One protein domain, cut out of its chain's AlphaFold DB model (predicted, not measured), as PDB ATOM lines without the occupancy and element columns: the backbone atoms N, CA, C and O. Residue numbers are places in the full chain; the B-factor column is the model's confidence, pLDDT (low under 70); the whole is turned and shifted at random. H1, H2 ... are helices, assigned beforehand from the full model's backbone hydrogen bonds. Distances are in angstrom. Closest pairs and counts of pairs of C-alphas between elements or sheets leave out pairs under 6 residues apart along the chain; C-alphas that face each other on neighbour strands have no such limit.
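Overview. This is residues 7 to 78 of the 78 residues of an uncharacterized protein of Clostridium tagluense (UniProt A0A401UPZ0). One long helix, H1, sticks out with residues 7 to 27 free, and beyond its end a long loop runs outward, turns back at residues 40 to 46, which also stand free, and leads to a short helix, H2. The printed part has 72 residues with two named helices, H1 then H2, and no named strand; its class is all helix, with 33 residues in named elements, under half. It is extended, with a radius of gyration of the C-alphas of 20.3 A, a rod spanning 69 by 33 by 19 A.

Arrangement. H1, residues 7 to 29, is apart from H2, residues 68 to 77, with no C-alpha of the one within 8 A of the other. Every O i to N i+4 pair is within hydrogen-bond range in H1, and 5 of 6 are in H2.

Along the chain. H1 measures 33.2 A from C-alpha 7 at (-36.058, 36.629, -17.093) to C-alpha 29 at (-58.273, 36.587, 7.534). H2 measures 14.7 A and ends with C-alpha 77 at (-75.211, 36.529, 13.811).

Size, cuts and confidence. The two C-alphas farthest apart, those of Gly 7 and Lys 45, are 69.3 A apart. The long link from H1 to H2 has 38 residues, and the printed part has no cut. The model's pLDDT is under 70 at residue 7 and residues 57 to 78.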
ATOM      1  N   GLY A   7     -35.062  35.761 -17.743       61.12
ATOM      2  CA  GLY A   7     -36.058  36.629 -17.093       61.12
ATOM      3  C   GLY A   7     -37.473  36.047 -16.995       61.12
ATOM      4  O   GLY A   7     -38.150  36.272 -15.999       61.12
ATOM      5  N   LYS A   8     -37.919  35.241 -17.973       72.12
ATOM      6  CA  LYS A   8     -39.276  34.656 -17.959       72.12
ATOM      7  C   LYS A   8     -39.498  33.683 -16.795       72.12
ATOM      8  O   LYS A   8     -40.569  33.706 -16.199       72.12
ATOM      9  N   LYS A   9     -38.494  32.871 -16.435       80.31
ATOM     10  CA  LYS A   9     -38.589  31.942 -15.290       80.31
ATOM     11  C   LYS A   9     -38.658  32.693 -13.960       80.31
ATOM     12  O   LYS A   9     -39.456  32.327 -13.104       80.31
ATOM     13  N   TYR A  10     -37.890  33.776 -13.816       87.00
ATOM     14  CA  TYR A  10     -37.955  34.637 -12.632       87.00
ATOM     15  C   TYR A  10     -39.294  35.366 -12.514       87.00
ATOM     16  O   TYR A  10     -39.834  35.444 -11.419       87.00
ATOM     17  N   ILE A  11     -39.868  35.837 -13.626       88.56
ATOM     18  CA  ILE A  11     -41.200  36.467 -13.631       88.56
ATOM     19  C   ILE A  11     -42.270  35.476 -13.158       88.56
ATOM     20  O   ILE A  11     -43.089  35.820 -12.310       88.56
ATOM     21  N   ILE A  12     -42.233  34.235 -13.654       91.25
ATOM     22  CA  ILE A  12     -43.152  33.174 -13.215       91.25
ATOM     23  C   ILE A  12     -42.963  32.880 -11.722       91.25
ATOM     24  O   ILE A  12     -43.941  32.806 -10.983       91.25
ATOM     25  N   PHE A  13     -41.717  32.771 -11.258       92.62
ATOM     26  CA  PHE A  13     -41.412  32.525  -9.849       92.62
ATOM     27  C   PHE A  13     -41.916  33.652  -8.933       92.62
ATOM     28  O   PHE A  13     -42.596  33.382  -7.945       92.62
ATOM     29  N   ILE A  14     -41.669  34.914  -9.296       93.44
ATOM     30  CA  ILE A  14     -42.196  36.083  -8.574       93.44
ATOM     31  C   ILE A  14     -43.729  36.065  -8.555       93.44
ATOM     32  O   ILE A  14     -44.328  36.306  -7.510       93.44
ATOM     33  N   SER A  15     -44.369  35.743  -9.682       93.69
ATOM     34  CA  SER A  15     -45.830  35.679  -9.771       93.69
ATOM     35  C   SER A  15     -46.415  34.631  -8.823       93.69
ATOM     36  O   SER A  15     -47.441  34.888  -8.195       93.69
ATOM     37  N   ILE A  16     -45.770  33.469  -8.698       95.81
ATOM     38  CA  ILE A  16     -46.189  32.408  -7.773       95.81
ATOM     39  C   ILE A  16     -46.046  32.875  -6.322       95.81
ATOM     40  O   ILE A  16     -46.965  32.679  -5.530       95.81
ATOM     41  N   ILE A  17     -44.938  33.535  -5.974       96.00
ATOM     42  CA  ILE A  17     -44.737  34.077  -4.621       96.00
ATOM     43  C   ILE A  17     -45.827  35.094  -4.277       96.00
ATOM     44  O   ILE A  17     -46.431  35.000  -3.211       96.00
ATOM     45  N   ILE A  18     -46.117  36.034  -5.179       96.19
ATOM     46  CA  ILE A  18     -47.166  37.040  -4.966       96.19
ATOM     47  C   ILE A  18     -48.522  36.360  -4.756       96.19
ATOM     48  O   ILE A  18     -49.231  36.690  -3.807       96.19
ATOM     49  N   PHE A  19     -48.858  35.373  -5.591       95.88
ATOM     50  CA  PHE A  19     -50.096  34.612  -5.448       95.88
ATOM     51  C   PHE A  19     -50.192  33.917  -4.084       95.88
ATOM     52  O   PHE A  19     -51.216  34.036  -3.415       95.88
ATOM     53  N   LEU A  20     -49.123  33.253  -3.634       95.31
ATOM     54  CA  LEU A  20     -49.090  32.572  -2.336       95.31
ATOM     55  C   LEU A  20     -49.248  33.544  -1.162       95.31
ATOM     56  O   LEU A  20     -49.954  33.228  -0.204       95.31
ATOM     57  N   VAL A  21     -48.632  34.727  -1.238       94.38
ATOM     58  CA  VAL A  21     -48.778  35.776  -0.217       94.38
ATOM     59  C   VAL A  21     -50.220  36.279  -0.168       94.38
ATOM     60  O   VAL A  21     -50.803  36.349   0.914       94.38
ATOM     61  N   CYS A  22     -50.827  36.576  -1.321       91.44
ATOM     62  CA  CYS A  22     -52.228  36.992  -1.396       91.44
ATOM     63  C   CYS A  22     -53.181  35.904  -0.881       91.44
ATOM     64  O   CYS A  22     -54.078  36.205  -0.094       91.44
ATOM     65  N   PHE A  23     -52.963  34.650  -1.279       91.44
ATOM     66  CA  PHE A  23     -53.751  33.501  -0.835       91.44
ATOM     67  C   PHE A  23     -53.655  33.306   0.681       91.44
ATOM     68  O   PHE A  23     -54.673  33.250   1.366       91.44
ATOM     69  N   SER A  24     -52.435  33.309   1.225       86.44
ATOM     70  CA  SER A  24     -52.197  33.165   2.668       86.44
ATOM     71  C   SER A  24     -52.808  34.319   3.459       86.44
ATOM     72  O   SER A  24     -53.353  34.111   4.539       86.44
ATOM     73  N   TYR A  25     -52.756  35.543   2.926       85.00
ATOM     74  CA  TYR A  25     -53.421  36.685   3.543       85.00
ATOM     75  C   TYR A  25     -54.943  36.514   3.551       85.00
ATOM     76  O   TYR A  25     -55.581  36.818   4.555       85.00
ATOM     77  N   PHE A  26     -55.541  36.025   2.467       84.25
ATOM     78  CA  PHE A  26     -56.983  35.798   2.407       84.25
ATOM     79  C   PHE A  26     -57.432  34.717   3.401       84.25
ATOM     80  O   PHE A  26     -58.297  34.988   4.234       84.25
ATOM     81  N   GLU A  27     -56.789  33.547   3.377       81.69
ATOM     82  CA  GLU A  27     -57.089  32.424   4.276       81.69
ATOM     83  C   GLU A  27     -56.894  32.800   5.751       81.69
ATOM     84  O   GLU A  27     -57.795  32.599   6.563       81.69
ATOM     85  N   ASN A  28     -55.787  33.465   6.106       74.94
ATOM     86  CA  ASN A  28     -55.532  33.880   7.494       74.94
ATOM     87  C   ASN A  28     -56.522  34.931   8.021       74.94
ATOM     88  O   ASN A  28     -56.639  35.124   9.231       74.94
ATOM     89  N   ASN A  29     -57.228  35.643   7.140       73.50
ATOM     90  CA  ASN A  29     -58.273  36.587   7.534       73.50
ATOM     91  C   ASN A  29     -59.676  35.964   7.509       73.50
ATOM     92  O   ASN A  29     -60.636  36.597   7.970       73.50
ATOM     93  N   ASN A  30     -59.814  34.742   6.994       74.38
ATOM     94  CA  ASN A  30     -61.095  34.079   6.865       74.38
ATOM     95  C   ASN A  30     -61.465  33.370   8.175       74.38
ATOM     96  O   ASN A  30     -61.084  32.239   8.452       74.38
ATOM     97  N   ILE A  31     -62.224  34.061   9.025       75.06
ATOM     98  CA  ILE A  31     -62.702  33.487  10.287       75.06
ATOM     99  C   ILE A  31     -63.960  32.648  10.017       75.06
ATOM    100  O   ILE A  31     -65.045  33.209   9.806       75.06
ATOM    101  N   VAL A  32     -63.828  31.327  10.124       77.31
ATOM    102  CA  VAL A  32     -64.914  30.347   9.973       77.31
ATOM    103  C   VAL A  32     -65.804  30.309  11.226       77.31
ATOM    104  O   VAL A  32     -65.315  30.396  12.350       77.31
ATOM    105  N   ILE A  33     -67.128  30.208  11.047       81.06
ATOM    106  CA  ILE A  33     -68.094  29.997  12.141       81.06
ATOM    107  C   ILE A  33     -68.773  28.645  11.928       81.06
ATOM    108  O   ILE A  33     -69.464  28.461  10.927       81.06
ATOM    109  N   SER A  34     -68.650  27.750  12.906       83.25
ATOM    110  CA  SER A  34     -69.341  26.457  12.911       83.25
ATOM    111  C   SER A  34     -70.468  26.468  13.942       83.25
ATOM    112  O   SER A  34     -70.243  26.803  15.106       83.25
ATOM    113  N   LYS A  35     -71.691  26.121  13.523       86.12
ATOM    114  CA  LYS A  35     -72.865  26.027  14.403       86.12
ATOM    115  C   LYS A  35     -73.238  24.564  14.602       86.12
ATOM    116  O   LYS A  35     -73.429  23.844  13.627       86.12
ATOM    117  N   TYR A  36     -73.404  24.159  15.856       87.19
ATOM    118  CA  TYR A  36     -73.812  22.805  16.218       87.19
ATOM    119  C   TYR A  36     -75.041  22.857  17.120       87.19
ATOM    120  O   TYR A  36     -75.079  23.627  18.077       87.19
ATOM    121  N   ASN A  37     -76.041  22.030  16.815       88.31
ATOM    122  CA  ASN A  37     -77.190  21.819  17.688       88.31
ATOM    123  C   ASN A  37     -77.027  20.464  18.378       88.31
ATOM    124  O   ASN A  37     -77.128  19.423  17.729       88.31
ATOM    125  N   VAL A  38     -76.741  20.479  19.677       87.38
ATOM    126  CA  VAL A  38     -76.511  19.258  20.450       87.38
ATOM    127  C   VAL A  38     -77.806  18.867  21.154       87.38
ATOM    128  O   VAL A  38     -78.297  19.589  22.018       87.38
ATOM    129  N   LYS A  39     -78.346  17.700  20.797       87.31
ATOM    130  CA  LYS A  39     -79.502  17.085  21.460       87.31
ATOM    131  C   LYS A  39     -79.114  15.695  21.941       87.31
ATOM    132  O   LYS A  39     -78.637  14.882  21.157       87.31
ATOM    133  N   SER A  40     -79.307  15.422  23.227       87.25
ATOM    134  CA  SER A  40     -79.007  14.121  23.825       87.25
ATOM    135  C   SER A  40     -79.922  13.873  25.014       87.25
ATOM    136  O   SER A  40     -80.139  14.768  25.827       87.25
ATOM    137  N   SER A  41     -80.423  12.645  25.145       87.94
ATOM    138  CA  SER A  41     -81.231  12.215  26.295       87.94
ATOM    139  C   SER A  41     -80.442  12.181  27.608       87.94
ATOM    140  O   SER A  41     -81.038  12.177  28.680       87.94
ATOM    141  N   LYS A  42     -79.105  12.181  27.530       92.25
ATOM    142  CA  LYS A  42     -78.202  12.223  28.689       92.25
ATOM    143  C   LYS A  42     -77.888  13.651  29.159       92.25
ATOM    144  O   LYS A  42     -77.261  13.810  30.201       92.25
ATOM    145  N   LEU A  43     -78.272  14.684  28.399       89.00
ATOM    146  CA  LEU A  43     -78.036  16.075  28.793       89.00
ATOM    147  C   LEU A  43     -79.036  16.508  29.877       89.00
ATOM    148  O   LEU A  43     -80.238  16.278  29.725       89.00
ATOM    149  N   PRO A  44     -78.579  17.173  30.954       90.31
ATOM    150  CA  PRO A  44     -79.481  17.723  31.958       90.31
ATOM    151  C   PRO A  44     -80.423  18.773  31.357       90.31
ATOM    152  O   PRO A  44     -79.997  19.615  30.567       90.31
ATOM    153  N   LYS A  45     -81.683  18.802  31.817       87.50
ATOM    154  CA  LYS A  45     -82.690  19.799  31.392       87.50
ATOM    155  C   LYS A  45     -82.234  21.248  31.599       87.50
ATOM    156  O   LYS A  45     -82.702  22.131  30.892       87.50
ATOM    157  N   ALA A  46     -81.313  21.483  32.536       88.56
ATOM    158  CA  ALA A  46     -80.710  22.790  32.786       88.56
ATOM    159  C   ALA A  46     -79.990  23.377  31.559       88.56
ATOM    160  O   ALA A  46     -79.892  24.591  31.456       88.56
ATOM    161  N   PHE A  47     -79.533  22.545  30.617       86.81
ATOM    162  CA  PHE A  47     -78.895  22.995  29.374       86.81
ATOM    163  C   PHE A  47     -79.895  23.285  28.242       86.81
ATOM    164  O   PHE A  47     -79.484  23.651  27.139       86.81
ATOM    165  N   ASN A  48     -81.206  23.152  28.475       86.12
ATOM    166  CA  ASN A  48     -82.195  23.547  27.475       86.12
ATOM    167  C   ASN A  48     -82.070  25.048  27.185       86.12
ATOM    168  O   ASN A  48     -82.022  25.867  28.098       86.12
ATOM    169  N   ASN A  49     -82.033  25.398  25.898       85.31
ATOM    170  CA  ASN A  49     -81.859  26.766  25.396       85.31
ATOM    171  C   ASN A  49     -80.538  27.449  25.802       85.31
ATOM    172  O   ASN A  49     -80.399  28.660  25.618       85.31
ATOM    173  N   PHE A  50     -79.545  26.702  26.297       88.69
ATOM    174  CA  PHE A  50     -78.206  27.249  26.490       88.69
ATOM    175  C   PHE A  50     -77.507  27.471  25.148       88.69
ATOM    176  O   PHE A  50     -77.481  26.595  24.282       88.69
ATOM    177  N   LYS A  51     -76.877  28.639  25.001       86.38
ATOM    178  CA  LYS A  51     -75.989  28.961  23.882       86.38
ATOM    179  C   LYS A  51     -74.552  28.986  24.385       86.38
ATOM    180  O   LYS A  51     -74.171  29.882  25.132       86.38
ATOM    181  N   ILE A  52     -73.761  28.006  23.962       87.00
ATOM    182  CA  ILE A  52     -72.331  27.920  24.270       87.00
ATOM    183  C   ILE A  52     -71.557  28.419  23.050       87.00
ATOM    184  O   ILE A  52     -71.793  27.961  21.933       87.00
ATOM    185  N   VAL A  53     -70.649  29.374  23.256       86.50
ATOM    186  CA  VAL A  53     -69.801  29.941  22.200       86.50
ATOM    187  C   VAL A  53     -68.351  29.620  22.527       86.50
ATOM    188  O   VAL A  53     -67.824  30.086  23.533       86.50
ATOM    189  N   GLN A  54     -67.713  28.834  21.664       82.38
ATOM    190  CA  GLN A  54     -66.292  28.517  21.753       82.38
ATOM    191  C   GLN A  54     -65.516  29.368  20.747       82.38
ATOM    192  O   GLN A  54     -65.885  29.443  19.577       82.38
ATOM    193  N   ILE A  55     -64.441  30.002  21.211       81.44
ATOM    194  CA  ILE A  55     -63.543  30.820  20.393       81.44
ATOM    195  C   ILE A  55     -62.167  30.152  20.435       81.44
ATOM    196  O   ILE A  55     -61.567  30.064  21.505       81.44
ATOM    197  N   SER A  56     -61.680  29.665  19.293       73.44
ATOM    198  CA  SER A  56     -60.303  29.188  19.122       73.44
ATOM    199  C   SER A  56     -59.462  30.248  18.404       73.44
ATOM    200  O   SER A  56     -59.999  31.107  17.706       73.44
ATOM    201  N   ASP A  57     -58.147  30.213  18.615       67.56
ATOM    202  CA  ASP A  57     -57.161  31.011  17.868       67.56
ATOM    203  C   ASP A  57     -57.282  32.540  17.998       67.56
ATOM    204  O   ASP A  57     -56.930  33.305  17.099       67.56
ATOM    205  N   LEU A  58     -57.691  33.006  19.187       66.81
ATOM    206  CA  LEU A  58     -57.728  34.431  19.560       66.81
ATOM    207  C   LEU A  58     -56.335  35.104  19.558       66.81
ATOM    208  O   LEU A  58     -56.235  36.326  19.588       66.81
ATOM    209  N   HIS A  59     -55.254  34.322  19.528       63.66
ATOM    210  CA  HIS A  59     -53.876  34.790  19.686       63.66
ATOM    211  C   HIS A  59     -53.216  35.275  18.384       63.66
ATOM    212  O   HIS A  59     -52.177  35.927  18.440       63.66
ATOM    213  N   ASN A  60     -53.792  34.985  17.212       58.56
ATOM    214  CA  ASN A  60     -53.093  35.164  15.935       58.56
ATOM    215  C   ASN A  60     -53.164  36.602  15.371       58.56
ATOM    216  O   ASN A  60     -52.413  36.959  14.465       58.56
ATOM    217  N   LYS A  61     -54.070  37.450  15.882       57.72
ATOM    218  CA  LYS A  61     -54.223  38.838  15.417       57.72
ATOM    219  C   LYS A  61     -54.926  39.711  16.456       57.72
ATOM    220  O   LYS A  61     -55.989  39.353  16.951       57.72
ATOM    221  N   ILE A  62     -54.376  40.893  16.741       56.47
ATOM    222  CA  ILE A  62     -55.084  41.924  17.514       56.47
ATOM    223  C   ILE A  62     -56.121  42.551  16.584       56.47
ATOM    224  O   ILE A  62     -55.780  43.233  15.614       56.47
ATOM    225  N   PHE A  63     -57.397  42.309  16.853       58.44
ATOM    226  CA  PHE A  63     -58.490  42.688  15.962       58.44
ATOM    227  C   PHE A  63     -58.979  44.133  16.174       58.44
ATOM    228  O   PHE A  63     -60.177  44.388  16.110       58.44
ATOM    229  N   TYR A  64     -58.041  45.078  16.336       47.72
ATOM    230  CA  TYR A  64     -58.204  46.476  16.785       47.72
ATOM    231  C   TYR A  64     -58.305  46.677  18.304       47.72
ATOM    232  O   TYR A  64     -58.493  45.729  19.058       47.72
ATOM    233  N   LYS A  65     -58.131  47.951  18.706       49.78
ATOM    234  CA  LYS A  65     -57.902  48.507  20.055       49.78
ATOM    235  C   LYS A  65     -58.741  47.939  21.201       49.78
ATOM    236  O   LYS A  65     -58.303  48.063  22.328       49.78
ATOM    237  N   ASP A  66     -59.852  47.272  20.920       50.34
ATOM    238  CA  ASP A  66     -60.607  46.493  21.890       50.34
ATOM    239  C   ASP A  66     -61.245  45.306  21.157       50.34
ATOM    240  O   ASP A  66     -62.164  45.491  20.354       50.34
ATOM    241  N   ASN A  67     -60.798  44.077  21.439       53.53
ATOM    242  CA  ASN A  67     -61.273  42.802  20.856       53.53
ATOM    243  C   ASN A  67     -62.801  42.532  21.009       53.53
ATOM    244  O   ASN A  67     -63.300  41.462  20.659       53.53
ATOM    245  N   ASN A  68     -63.571  43.501  21.504       53.78
ATOM    246  CA  ASN A  68     -64.985  43.409  21.850       53.78
ATOM    247  C   ASN A  68     -65.935  43.418  20.639       53.78
ATOM    248  O   ASN A  68     -67.037  42.872  20.717       53.78
ATOM    249  N   ILE A  69     -65.548  44.005  19.502       54.12
ATOM    250  CA  ILE A  69     -66.487  44.220  18.383       54.12
ATOM    251  C   ILE A  69     -66.686  42.950  17.542       54.12
ATOM    252  O   ILE A  69     -67.807  42.675  17.101       54.12
ATOM    253  N   LEU A  70     -65.644  42.135  17.344       57.22
ATOM    254  CA  LEU A  70     -65.764  40.893  16.570       57.22
ATOM    255  C   LEU A  70     -66.589  39.833  17.289       57.22
ATOM    256  O   LEU A  70     -67.460  39.218  16.670       57.22
ATOM    257  N   VAL A  71     -66.354  39.672  18.593       58.12
ATOM    258  CA  VAL A  71     -67.120  38.765  19.451       58.12
ATOM    259  C   VAL A  71     -68.595  39.166  19.418       58.12
ATOM    260  O   VAL A  71     -69.451  38.345  19.095       58.12
ATOM    261  N   LYS A  72     -68.904  40.455  19.605       53.69
ATOM    262  CA  LYS A  72     -70.285  40.954  19.600       53.69
ATOM    263  C   LYS A  72     -70.967  40.781  18.235       53.69
ATOM    264  O   LYS A  72     -72.047  40.207  18.165       53.69
ATOM    265  N   LYS A  73     -70.322  41.177  17.130       54.22
ATOM    266  CA  LYS A  73     -70.910  41.084  15.777       54.22
ATOM    267  C   LYS A  73     -71.158  39.639  15.334       54.22
ATOM    268  O   LYS A  73     -72.119  39.387  14.604       54.22
ATOM    269  N   LYS A  74     -70.307  38.694  15.748       57.41
ATOM    270  CA  LYS A  74     -70.441  37.281  15.366       57.41
ATOM    271  C   LYS A  74     -71.349  36.487  16.304       57.41
ATOM    272  O   LYS A  74     -72.106  35.669  15.794       57.41
ATOM    273  N   ILE A  75     -71.390  36.782  17.609       57.44
ATOM    274  CA  ILE A  75     -72.370  36.181  18.535       57.44
ATOM    275  C   ILE A  75     -73.804  36.556  18.145       57.44
ATOM    276  O   ILE A  75     -74.682  35.697  18.216       57.44
ATOM    277  N   THR A  76     -74.047  37.794  17.700       54.12
ATOM    278  CA  THR A  76     -75.387  38.248  17.280       54.12
ATOM    279  C   THR A  76     -75.835  37.643  15.944       54.12
ATOM    280  O   THR A  76     -77.030  37.497  15.718       54.12
ATOM    281  N   LYS A  77     -74.902  37.257  15.060       50.53
ATOM    282  CA  LYS A  77     -75.211  36.529  13.811       50.53
ATOM    283  C   LYS A  77     -75.252  35.000  13.985       50.53
ATOM    284  O   LYS A  77     -75.680  34.285  13.071       50.53
ATOM    285  N   ALA A  78     -74.760  34.489  15.115       49.66
ATOM    286  CA  ALA A  78     -74.727  33.065  15.437       49.66
ATOM    287  C   ALA A  78     -76.077  32.555  15.942       49.66
ATOM    288  O   ALA A  78     -76.664  33.208  16.827       49.66
TER     289      ALA A  78